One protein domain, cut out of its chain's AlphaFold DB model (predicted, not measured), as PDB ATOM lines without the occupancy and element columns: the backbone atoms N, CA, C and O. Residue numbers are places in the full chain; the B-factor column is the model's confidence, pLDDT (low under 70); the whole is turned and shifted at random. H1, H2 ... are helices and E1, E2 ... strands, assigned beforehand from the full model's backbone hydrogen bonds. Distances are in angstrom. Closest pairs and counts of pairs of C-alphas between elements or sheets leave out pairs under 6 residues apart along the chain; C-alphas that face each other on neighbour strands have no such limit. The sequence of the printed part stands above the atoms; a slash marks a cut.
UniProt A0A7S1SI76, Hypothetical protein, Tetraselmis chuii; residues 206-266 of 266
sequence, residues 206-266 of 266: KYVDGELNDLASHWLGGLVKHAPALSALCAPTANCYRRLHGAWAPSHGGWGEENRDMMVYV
ATOM      1  N   LYS A 206      35.983   0.516  50.110       84.19
ATOM      2  CA  LYS A 206      35.586   1.770  50.750       84.19
ATOM      3  C   LYS A 206      36.469   2.896  50.237       84.19
ATOM      4  O   LYS A 206      37.681   2.724  50.143       84.19
ATOM      5  N   TYR A 207      35.832   4.027  49.962       82.62
ATOM      6  CA  TYR A 207      36.478   5.303  49.696       82.62
ATOM      7  C   TYR A 207      35.859   6.332  50.641       82.62
ATOM      8  O   TYR A 207      34.675   6.649  50.514       82.62
ATOM      9  N   VAL A 208      36.606   6.747  51.663       77.94
ATOM     10  CA  VAL A 208      36.125   7.654  52.717       77.94
ATOM     11  C   VAL A 208      37.183   8.723  52.931       77.94
ATOM     12  O   VAL A 208      38.358   8.399  53.052       77.94
ATOM     13  N   ASP A 209      36.762   9.988  52.944       81.69
ATOM     14  CA  ASP A 209      37.634  11.149  53.174       81.69
ATOM     15  C   ASP A 209      38.865  11.220  52.245       81.69
ATOM     16  O   ASP A 209      39.923  11.710  52.630       81.69
ATOM     17  N   GLY A 210      38.720  10.751  50.999       80.00
ATOM     18  CA  GLY A 210      39.797  10.745  50.002       80.00
ATOM     19  C   GLY A 210      40.742   9.540  50.090       80.00
ATOM     20  O   GLY A 210      41.744   9.491  49.379       80.00
ATOM     21  N   GLU A 211      40.449   8.561  50.951       84.38
ATOM     22  CA  GLU A 211      41.308   7.399  51.173       84.38
ATOM     23  C   GLU A 211      40.598   6.080  50.847       84.38
ATOM     24  O   GLU A 211      39.447   5.831  51.217       84.38
ATOM     25  N   LEU A 212      41.325   5.207  50.145       88.06
ATOM     26  CA  LEU A 212      40.938   3.819  49.913       88.06
ATOM     27  C   LEU A 212      41.299   2.972  51.133       88.06
ATOM     28  O   LEU A 212      42.423   3.055  51.628       88.06
ATOM     29  N   ASN A 213      40.401   2.081  51.562       88.81
ATOM     30  CA  ASN A 213      40.774   1.067  52.554       88.81
ATOM     31  C   ASN A 213      41.868   0.118  52.026       88.81
ATOM     32  O   ASN A 213      42.064  -0.009  50.815       88.81
ATOM     33  N   ASP A 214      42.546  -0.595  52.930       89.75
ATOM     34  CA  ASP A 214      43.673  -1.480  52.591       89.75
ATOM     35  C   ASP A 214      43.316  -2.514  51.515       89.75
ATOM     36  O   ASP A 214      44.087  -2.732  50.578       89.75
ATOM     37  N   LEU A 215      42.106  -3.080  51.572       89.19
ATOM     38  CA  LEU A 215      41.600  -3.996  50.550       89.19
ATOM     39  C   LEU A 215      41.583  -3.357  49.149       89.19
ATOM     40  O   LEU A 215      42.118  -3.940  48.200       89.19
ATOM     41  N   ALA A 216      40.983  -2.171  49.002       91.00
ATOM     42  CA  ALA A 216      40.916  -1.464  47.723       91.00
ATOM     43  C   ALA A 216      42.303  -0.981  47.266       91.00
ATOM     44  O   ALA A 216      42.638  -1.102  46.088       91.00
ATOM     45  N   SER A 217      43.146  -0.526  48.197       92.00
ATOM     46  CA  SER A 217      44.530  -0.118  47.930       92.00
ATOM     47  C   SER A 217      45.390  -1.277  47.413       92.00
ATOM     48  O   SER A 217      46.122  -1.126  46.431       92.00
ATOM     49  N   HIS A 218      45.278  -2.469  48.006       93.69
ATOM     50  CA  HIS A 218      45.975  -3.668  47.530       93.69
ATOM     51  C   HIS A 218      45.459  -4.145  46.173       93.69
ATOM     52  O   HIS A 218      46.264  -4.507  45.306       93.69
ATOM     53  N   TRP A 219      44.143  -4.110  45.963       93.69
ATOM     54  CA  TRP A 219      43.538  -4.420  44.668       93.69
ATOM     55  C   TRP A 219      44.073  -3.498  43.566       93.69
ATOM     56  O   TRP A 219      44.571  -3.964  42.536       93.69
ATOM     57  N   LEU A 220      44.055  -2.191  43.822       93.75
ATOM     58  CA  LEU A 220      44.553  -1.165  42.916       93.75
ATOM     59  C   LEU A 220      46.047  -1.317  42.627       93.75
ATOM     60  O   LEU A 220      46.464  -1.284  41.469       93.75
ATOM     61  N   GLY A 221      46.853  -1.563  43.664       94.88
ATOM     62  CA  GLY A 221      48.282  -1.837  43.521       94.88
ATOM     63  C   GLY A 221      48.557  -3.047  42.624       94.88
ATOM     64  O   GLY A 221      49.493  -3.022  41.822       94.88
ATOM     65  N   GLY A 222      47.714  -4.083  42.693       96.00
ATOM     66  CA  GLY A 222      47.752  -5.228  41.784       96.00
ATOM     67  C   GLY A 222      47.465  -4.844  40.330       96.00
ATOM     68  O   GLY A 222      48.247  -5.196  39.443       96.00
ATOM     69  N   LEU A 223      46.390  -4.092  40.078       95.31
ATOM     70  CA  LEU A 223      46.034  -3.623  38.731       95.31
ATOM     71  C   LEU A 223      47.155  -2.784  38.108       95.31
ATOM     72  O   LEU A 223      47.574  -3.059  36.984       95.31
ATOM     73  N   VAL A 224      47.693  -1.821  38.860       94.88
ATOM     74  CA  VAL A 224      48.793  -0.951  38.412       94.88
ATOM     75  C   VAL A 224      50.059  -1.764  38.143       94.88
ATOM     76  O   VAL A 224      50.669  -1.634  37.081       94.88
ATOM     77  N   LYS A 225      50.430  -2.680  39.048       96.31
ATOM     78  CA  LYS A 225      51.592  -3.567  38.868       96.31
ATOM     79  C   LYS A 225      51.494  -4.413  37.597       96.31
ATOM     80  O   LYS A 225      52.514  -4.693  36.967       96.31
ATOM     81  N   HIS A 226      50.287  -4.834  37.227       95.69
ATOM     82  CA  HIS A 226      50.041  -5.696  36.071       95.69
ATOM     83  C   HIS A 226      49.555  -4.945  34.821       95.69
ATOM     84  O   HIS A 226      49.276  -5.591  33.809       95.69
ATOM     85  N   ALA A 227      49.533  -3.608  34.844       92.44
ATOM     86  CA  ALA A 227      49.040  -2.763  33.757       92.44
ATOM     87  C   ALA A 227      49.602  -3.127  32.365       92.44
ATOM     88  O   ALA A 227      48.802  -3.304  31.448       92.44
ATOM     89  N   PRO A 228      50.921  -3.355  32.166       90.56
ATOM     90  CA  PRO A 228      51.442  -3.712  30.842       90.56
ATOM     91  C   PRO A 228      50.866  -5.020  30.276       90.56
ATOM     92  O   PRO A 228      50.577  -5.104  29.084       90.56
ATOM     93  N   ALA A 229      50.676  -6.037  31.123       93.81
ATOM     94  CA  ALA A 229      50.108  -7.317  30.705       93.81
ATOM     95  C   ALA A 229      48.591  -7.215  30.486       93.81
ATOM     96  O   ALA A 229      48.067  -7.756  29.513       93.81
ATOM     97  N   LEU A 230      47.896  -6.483  31.361       93.12
ATOM     98  CA  LEU A 230      46.463  -6.223  31.235       93.12
ATOM     99  C   LEU A 230      46.139  -5.447  29.956       93.12
ATOM    100  O   LEU A 230      45.160  -5.781  29.296       93.12
ATOM    101  N   SER A 231      46.982  -4.500  29.537       90.31
ATOM    102  CA  SER A 231      46.811  -3.779  28.269       90.31
ATOM    103  C   SER A 231      46.693  -4.720  27.070       90.31
ATOM    104  O   SER A 231      45.847  -4.498  26.212       90.31
ATOM    105  N   ALA A 232      47.453  -5.818  27.024       91.62
ATOM    106  CA  ALA A 232      47.345  -6.787  25.933       91.62
ATOM    107  C   ALA A 232      45.993  -7.531  25.912       91.62
ATOM    108  O   ALA A 232      45.513  -7.903  24.843       91.62
ATOM    109  N   LEU A 233      45.373  -7.734  27.079       91.94
ATOM    110  CA  LEU A 233      44.074  -8.403  27.213       91.94
ATOM    111  C   LEU A 233      42.902  -7.435  26.993       91.94
ATOM    112  O   LEU A 233      41.926  -7.793  26.337       91.94
ATOM    113  N   CYS A 234      43.012  -6.209  27.509       92.12
ATOM    114  CA  CYS A 234      41.977  -5.177  27.426       92.12
ATOM    115  C   CYS A 234      41.983  -4.429  26.081       92.12
ATOM    116  O   CYS A 234      40.942  -3.941  25.645       92.12
ATOM    117  N   ALA A 235      43.124  -4.383  25.385       93.06
ATOM    118  CA  ALA A 235      43.278  -3.844  24.033       93.06
ATOM    119  C   ALA A 235      43.748  -4.950  23.058       93.06
ATOM    120  O   ALA A 235      44.877  -4.917  22.560       93.06
ATOM    121  N   PRO A 236      42.896  -5.950  22.752       93.62
ATOM    122  CA  PRO A 236      43.330  -7.191  22.107       93.62
ATOM    123  C   PRO A 236      43.541  -7.088  20.588       93.62
ATOM    124  O   PRO A 236      43.872  -8.082  19.947       93.62
ATOM    125  N   THR A 237      43.326  -5.922  19.969       95.50
ATOM    126  CA  THR A 237      43.483  -5.749  18.515       95.50
ATOM    127  C   THR A 237      44.452  -4.624  18.188       95.50
ATOM    128  O   THR A 237      44.549  -3.650  18.929       95.50
ATOM    129  N   ALA A 238      45.106  -4.695  17.025       94.81
ATOM    130  CA  ALA A 238      45.977  -3.620  16.542       94.81
ATOM    131  C   ALA A 238      45.256  -2.258  16.449       94.81
ATOM    132  O   ALA A 238      45.872  -1.213  16.639       94.81
ATOM    133  N   ASN A 239      43.942  -2.257  16.193       94.75
ATOM    134  CA  ASN A 239      43.137  -1.039  16.153       94.75
ATOM    135  C   ASN A 239      42.969  -0.395  17.541       94.75
ATOM    136  O   ASN A 239      42.906   0.828  17.624       94.75
ATOM    137  N   CYS A 240      42.975  -1.182  18.623       93.75
ATOM    138  CA  CYS A 240      42.845  -0.660  19.984       93.75
ATOM    139  C   CYS A 240      43.995   0.290  20.352       93.75
ATOM    140  O   CYS A 240      43.772   1.319  20.984       93.75
ATOM    141  N   TYR A 241      45.211   0.003  19.884       91.56
ATOM    142  CA  TYR A 241      46.394   0.826  20.156       91.56
ATOM    143  C   TYR A 241      46.361   2.190  19.454       91.56
ATOM    144  O   TYR A 241      47.110   3.079  19.837       91.56
ATOM    145  N   ARG A 242      45.463   2.395  18.478       91.06
ATOM    146  CA  ARG A 242      45.235   3.713  17.858       91.06
ATOM    147  C   ARG A 242      44.447   4.671  18.756       91.06
ATOM    148  O   ARG A 242      44.405   5.861  18.467       91.06
ATOM    149  N   ARG A 243      43.789   4.158  19.804       88.44
ATOM    150  CA  ARG A 243      43.091   4.970  20.817       88.44
ATOM    151  C   ARG A 243      44.032   5.451  21.917       88.44
ATOM    152  O   ARG A 243      43.776   6.504  22.488       88.44
ATOM    153  N   LEU A 244      45.072   4.679  22.238       81.50
ATOM    154  CA  LEU A 244      45.997   5.032  23.316       81.50
ATOM    155  C   LEU A 244      46.629   6.397  23.043       81.50
ATOM    156  O   LEU A 244      46.947   6.715  21.898       81.50
ATOM    157  N   HIS A 245      46.791   7.192  24.100       73.19
ATOM    158  CA  HIS A 245      47.257   8.583  24.023       73.19
ATOM    159  C   HIS A 245      46.337   9.539  23.231       73.19
ATOM    160  O   HIS A 245      46.736  10.661  22.930       73.19
ATOM    161  N   GLY A 246      45.116   9.112  22.892       73.69
ATOM    162  CA  GLY A 246      44.048   9.983  22.404       73.69
ATOM    163  C   GLY A 246      43.259  10.631  23.547       73.69
ATOM    164  O   GLY A 246      43.418  10.266  24.708       73.69
ATOM    165  N   ALA A 247      42.383  11.583  23.214       72.06
ATOM    166  CA  ALA A 247      41.496  12.214  24.192       72.06
ATOM    167  C   ALA A 247      40.607  11.173  24.900       72.06
ATOM    168  O   ALA A 247      40.070  10.279  24.238       72.06
ATOM    169  N   TRP A 248      40.449  11.311  26.222       75.00
ATOM    170  CA  TRP A 248      39.627  10.431  27.068       75.00
ATOM    171  C   TRP A 248      40.026   8.945  26.997       75.00
ATOM    172  O   TRP A 248      39.196   8.040  27.122       75.00
ATOM    173  N   ALA A 249      41.311   8.678  26.755       82.88
ATOM    174  CA  ALA A 249      41.884   7.344  26.758       82.88
ATOM    175  C   ALA A 249      43.089   7.273  27.700       82.88
ATOM    176  O   ALA A 249      43.885   8.214  27.738       82.88
ATOM    177  N   PRO A 250      43.299   6.133  28.386       81.25
ATOM    178  CA  PRO A 250      44.465   5.960  29.232       81.25
ATOM    179  C   PRO A 250      45.766   6.208  28.468       81.25
ATOM    180  O   PRO A 250      46.019   5.612  27.414       81.25
ATOM    181  N   SER A 251      46.604   7.075  29.027       79.44
ATOM    182  CA  SER A 251      47.951   7.373  28.531       79.44
ATOM    183  C   SER A 251      49.043   6.806  29.442       79.44
ATOM    184  O   SER A 251      50.185   6.658  29.007       79.44
ATOM    185  N   HIS A 252      48.687   6.433  30.677       82.00
ATOM    186  CA  HIS A 252      49.605   5.938  31.699       82.00
ATOM    187  C   HIS A 252      49.058   4.678  32.384       82.00
ATOM    188  O   HIS A 252      47.878   4.594  32.728       82.00
ATOM    189  N   GLY A 253      49.937   3.703  32.639       84.31
ATOM    190  CA  GLY A 253      49.644   2.496  33.424       84.31
ATOM    191  C   GLY A 253      49.645   2.764  34.930       84.31
ATOM    192  O   GLY A 253      50.390   2.121  35.662       84.31
ATOM    193  N   GLY A 254      48.885   3.766  35.367       87.94
ATOM    194  CA  GLY A 254      48.760   4.194  36.759       87.94
ATOM    195  C   GLY A 254      47.302   4.334  37.177       87.94
ATOM    196  O   GLY A 254      46.403   3.838  36.490       87.94
ATOM    197  N   TRP A 255      47.086   5.024  38.295       91.62
ATOM    198  CA  TRP A 255      45.754   5.361  38.776       91.62
ATOM    199  C   TRP A 255      45.640   6.825  39.204       91.62
ATOM    200  O   TRP A 255      46.658   7.465  39.470       91.62
ATOM    201  N   GLY A 256      44.415   7.344  39.278       87.44
ATOM    202  CA  GLY A 256      44.135   8.641  39.891       87.44
ATOM    203  C   GLY A 256      42.662   8.815  40.256       87.44
ATOM    204  O   GLY A 256      41.796   8.213  39.630       87.44
ATOM    205  N   GLU A 257      42.393   9.639  41.262       87.25
ATOM    206  CA  GLU A 257      41.040  10.056  41.646       87.25
ATOM    207  C   GLU A 257      40.422  10.901  40.529       87.25
ATOM    208  O   GLU A 257      41.043  11.866  40.074       87.25
ATOM    209  N   GLU A 258      39.252  10.485  40.035       84.19
ATOM    210  CA  GLU A 258      38.524  11.135  38.929       84.19
ATOM    211  C   GLU A 258      39.380  11.438  37.671       84.19
ATOM    212  O   GLU A 258      39.018  12.252  36.817       84.19
ATOM    213  N   ASN A 259      40.525  10.763  37.512       84.19
ATOM    214  CA  ASN A 259      41.494  11.062  36.463       84.19
ATOM    215  C   ASN A 259      41.358  10.096  35.282       84.19
ATOM    216  O   ASN A 259      41.940   9.010  35.260       84.19
ATOM    217  N   ARG A 260      40.634  10.540  34.252       82.62
ATOM    218  CA  ARG A 260      40.345   9.751  33.042       82.62
ATOM    219  C   ARG A 260      41.544   9.531  32.106       82.62
ATOM    220  O   ARG A 260      41.421   8.766  31.151       82.62
ATOM    221  N   ASP A 261      42.701  10.139  32.379       84.69
ATOM    222  CA  ASP A 261      43.946   9.873  31.637       84.69
ATOM    223  C   ASP A 261      44.698   8.637  32.166       84.69
ATOM    224  O   ASP A 261      45.668   8.172  31.547       84.69
ATOM    225  N   MET A 262      44.261   8.092  33.305       87.75
ATOM    226  CA  MET A 262      44.848   6.922  33.955       87.75
ATOM    227  C   MET A 262      44.164   5.625  33.517       87.75
ATOM    228  O   MET A 262      42.999   5.605  33.129       87.75
ATOM    229  N   MET A 263      44.894   4.508  33.590       88.62
ATOM    230  CA  MET A 263      44.332   3.180  33.312       88.62
ATOM    231  C   MET A 263      43.234   2.796  34.309       88.62
ATOM    232  O   MET A 263      42.275   2.128  33.926       88.62
ATOM    233  N   VAL A 264      43.399   3.182  35.573       90.69
ATOM    234  CA  VAL A 264      42.414   2.963  36.630       90.69
ATOM    235  C   VAL A 264      42.062   4.309  37.241       90.69
ATOM    236  O   VAL A 264      42.948   5.101  37.539       90.69
ATOM    237  N   TYR A 265      40.785   4.573  37.455       88.94
ATOM    238  CA  TYR A 265      40.349   5.696  38.269       88.94
ATOM    239  C   TYR A 265      39.367   5.197  39.318       88.94
ATOM    240  O   TYR A 265      38.753   4.138  39.151       88.94
ATOM    241  N   VAL A 266      39.311   5.934  40.420       85.44
ATOM    242  CA  VAL A 266      38.408   5.712  41.550       85.44
ATOM    243  C   VAL A 266      37.518   6.933  41.681       85.44
ATOM    244  O   VAL A 266      38.028   8.041  41.379       85.44
TER     245      VAL A 266
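AT A GLANCE: This is residues 206 to 266 of the 266 residues of the protein "Hypothetical protein" of Tetraselmis chuii (UniProt A0A7S1SI76). A small two-stranded parallel ribbon, E1 and E2, sits over the corner where H1 and H2 meet end to end; residues 235 to 251 loop out beyond H2 and fold back to E1. The 61 printed residues run H1, H2, E1, E2, mixed helices and strands, with under half in named elements. The whole is elongated, 39 by 22 by 13 A, and only just loose, close to compact, with a radius of gyration of the C-alphas of 12.7 A.

HOW THE PARTS SIT: Look first at E1, residues 252 to 256, and its parallel neighbour E2, residues 262 to 265, at 22 degrees; N 263 and O 252 are 3.1 A apart, within hydrogen-bond range. H1, residues 214 to 225, comes closest to E1 at the C-alphas of Val 224 and Gly 254, 5.4 A. H2, residues 227 to 234, comes closest to E1 at the C-alphas of Ala 227 and Gly 253, 5.3 A. H1 and H2 are close but not clearly touching, the closest C-alphas, Leu 223 and Leu 230, 7.9 A apart, and about perpendicular at 81 degrees. In H1 every O i to N i+4 pair is within hydrogen-bond range, in H2 2 of 4.

IN THESE COORDINATES: Find C-alpha 214 at (43.673, -1.480, 52.591); H1 runs 16.0 A from there, H2 9.8 A, E1 10.2 A and E2 6.4 A, ending at C-alpha 265, (40.349, 5.696, 38.269).

THE WHOLE: The farthest C-alphas, Asp 209 and Ala 238, are 40.4 A apart. The link H2 to E1 is long; the printed part has no cut, and no printed residue is under 70 in pLDDT.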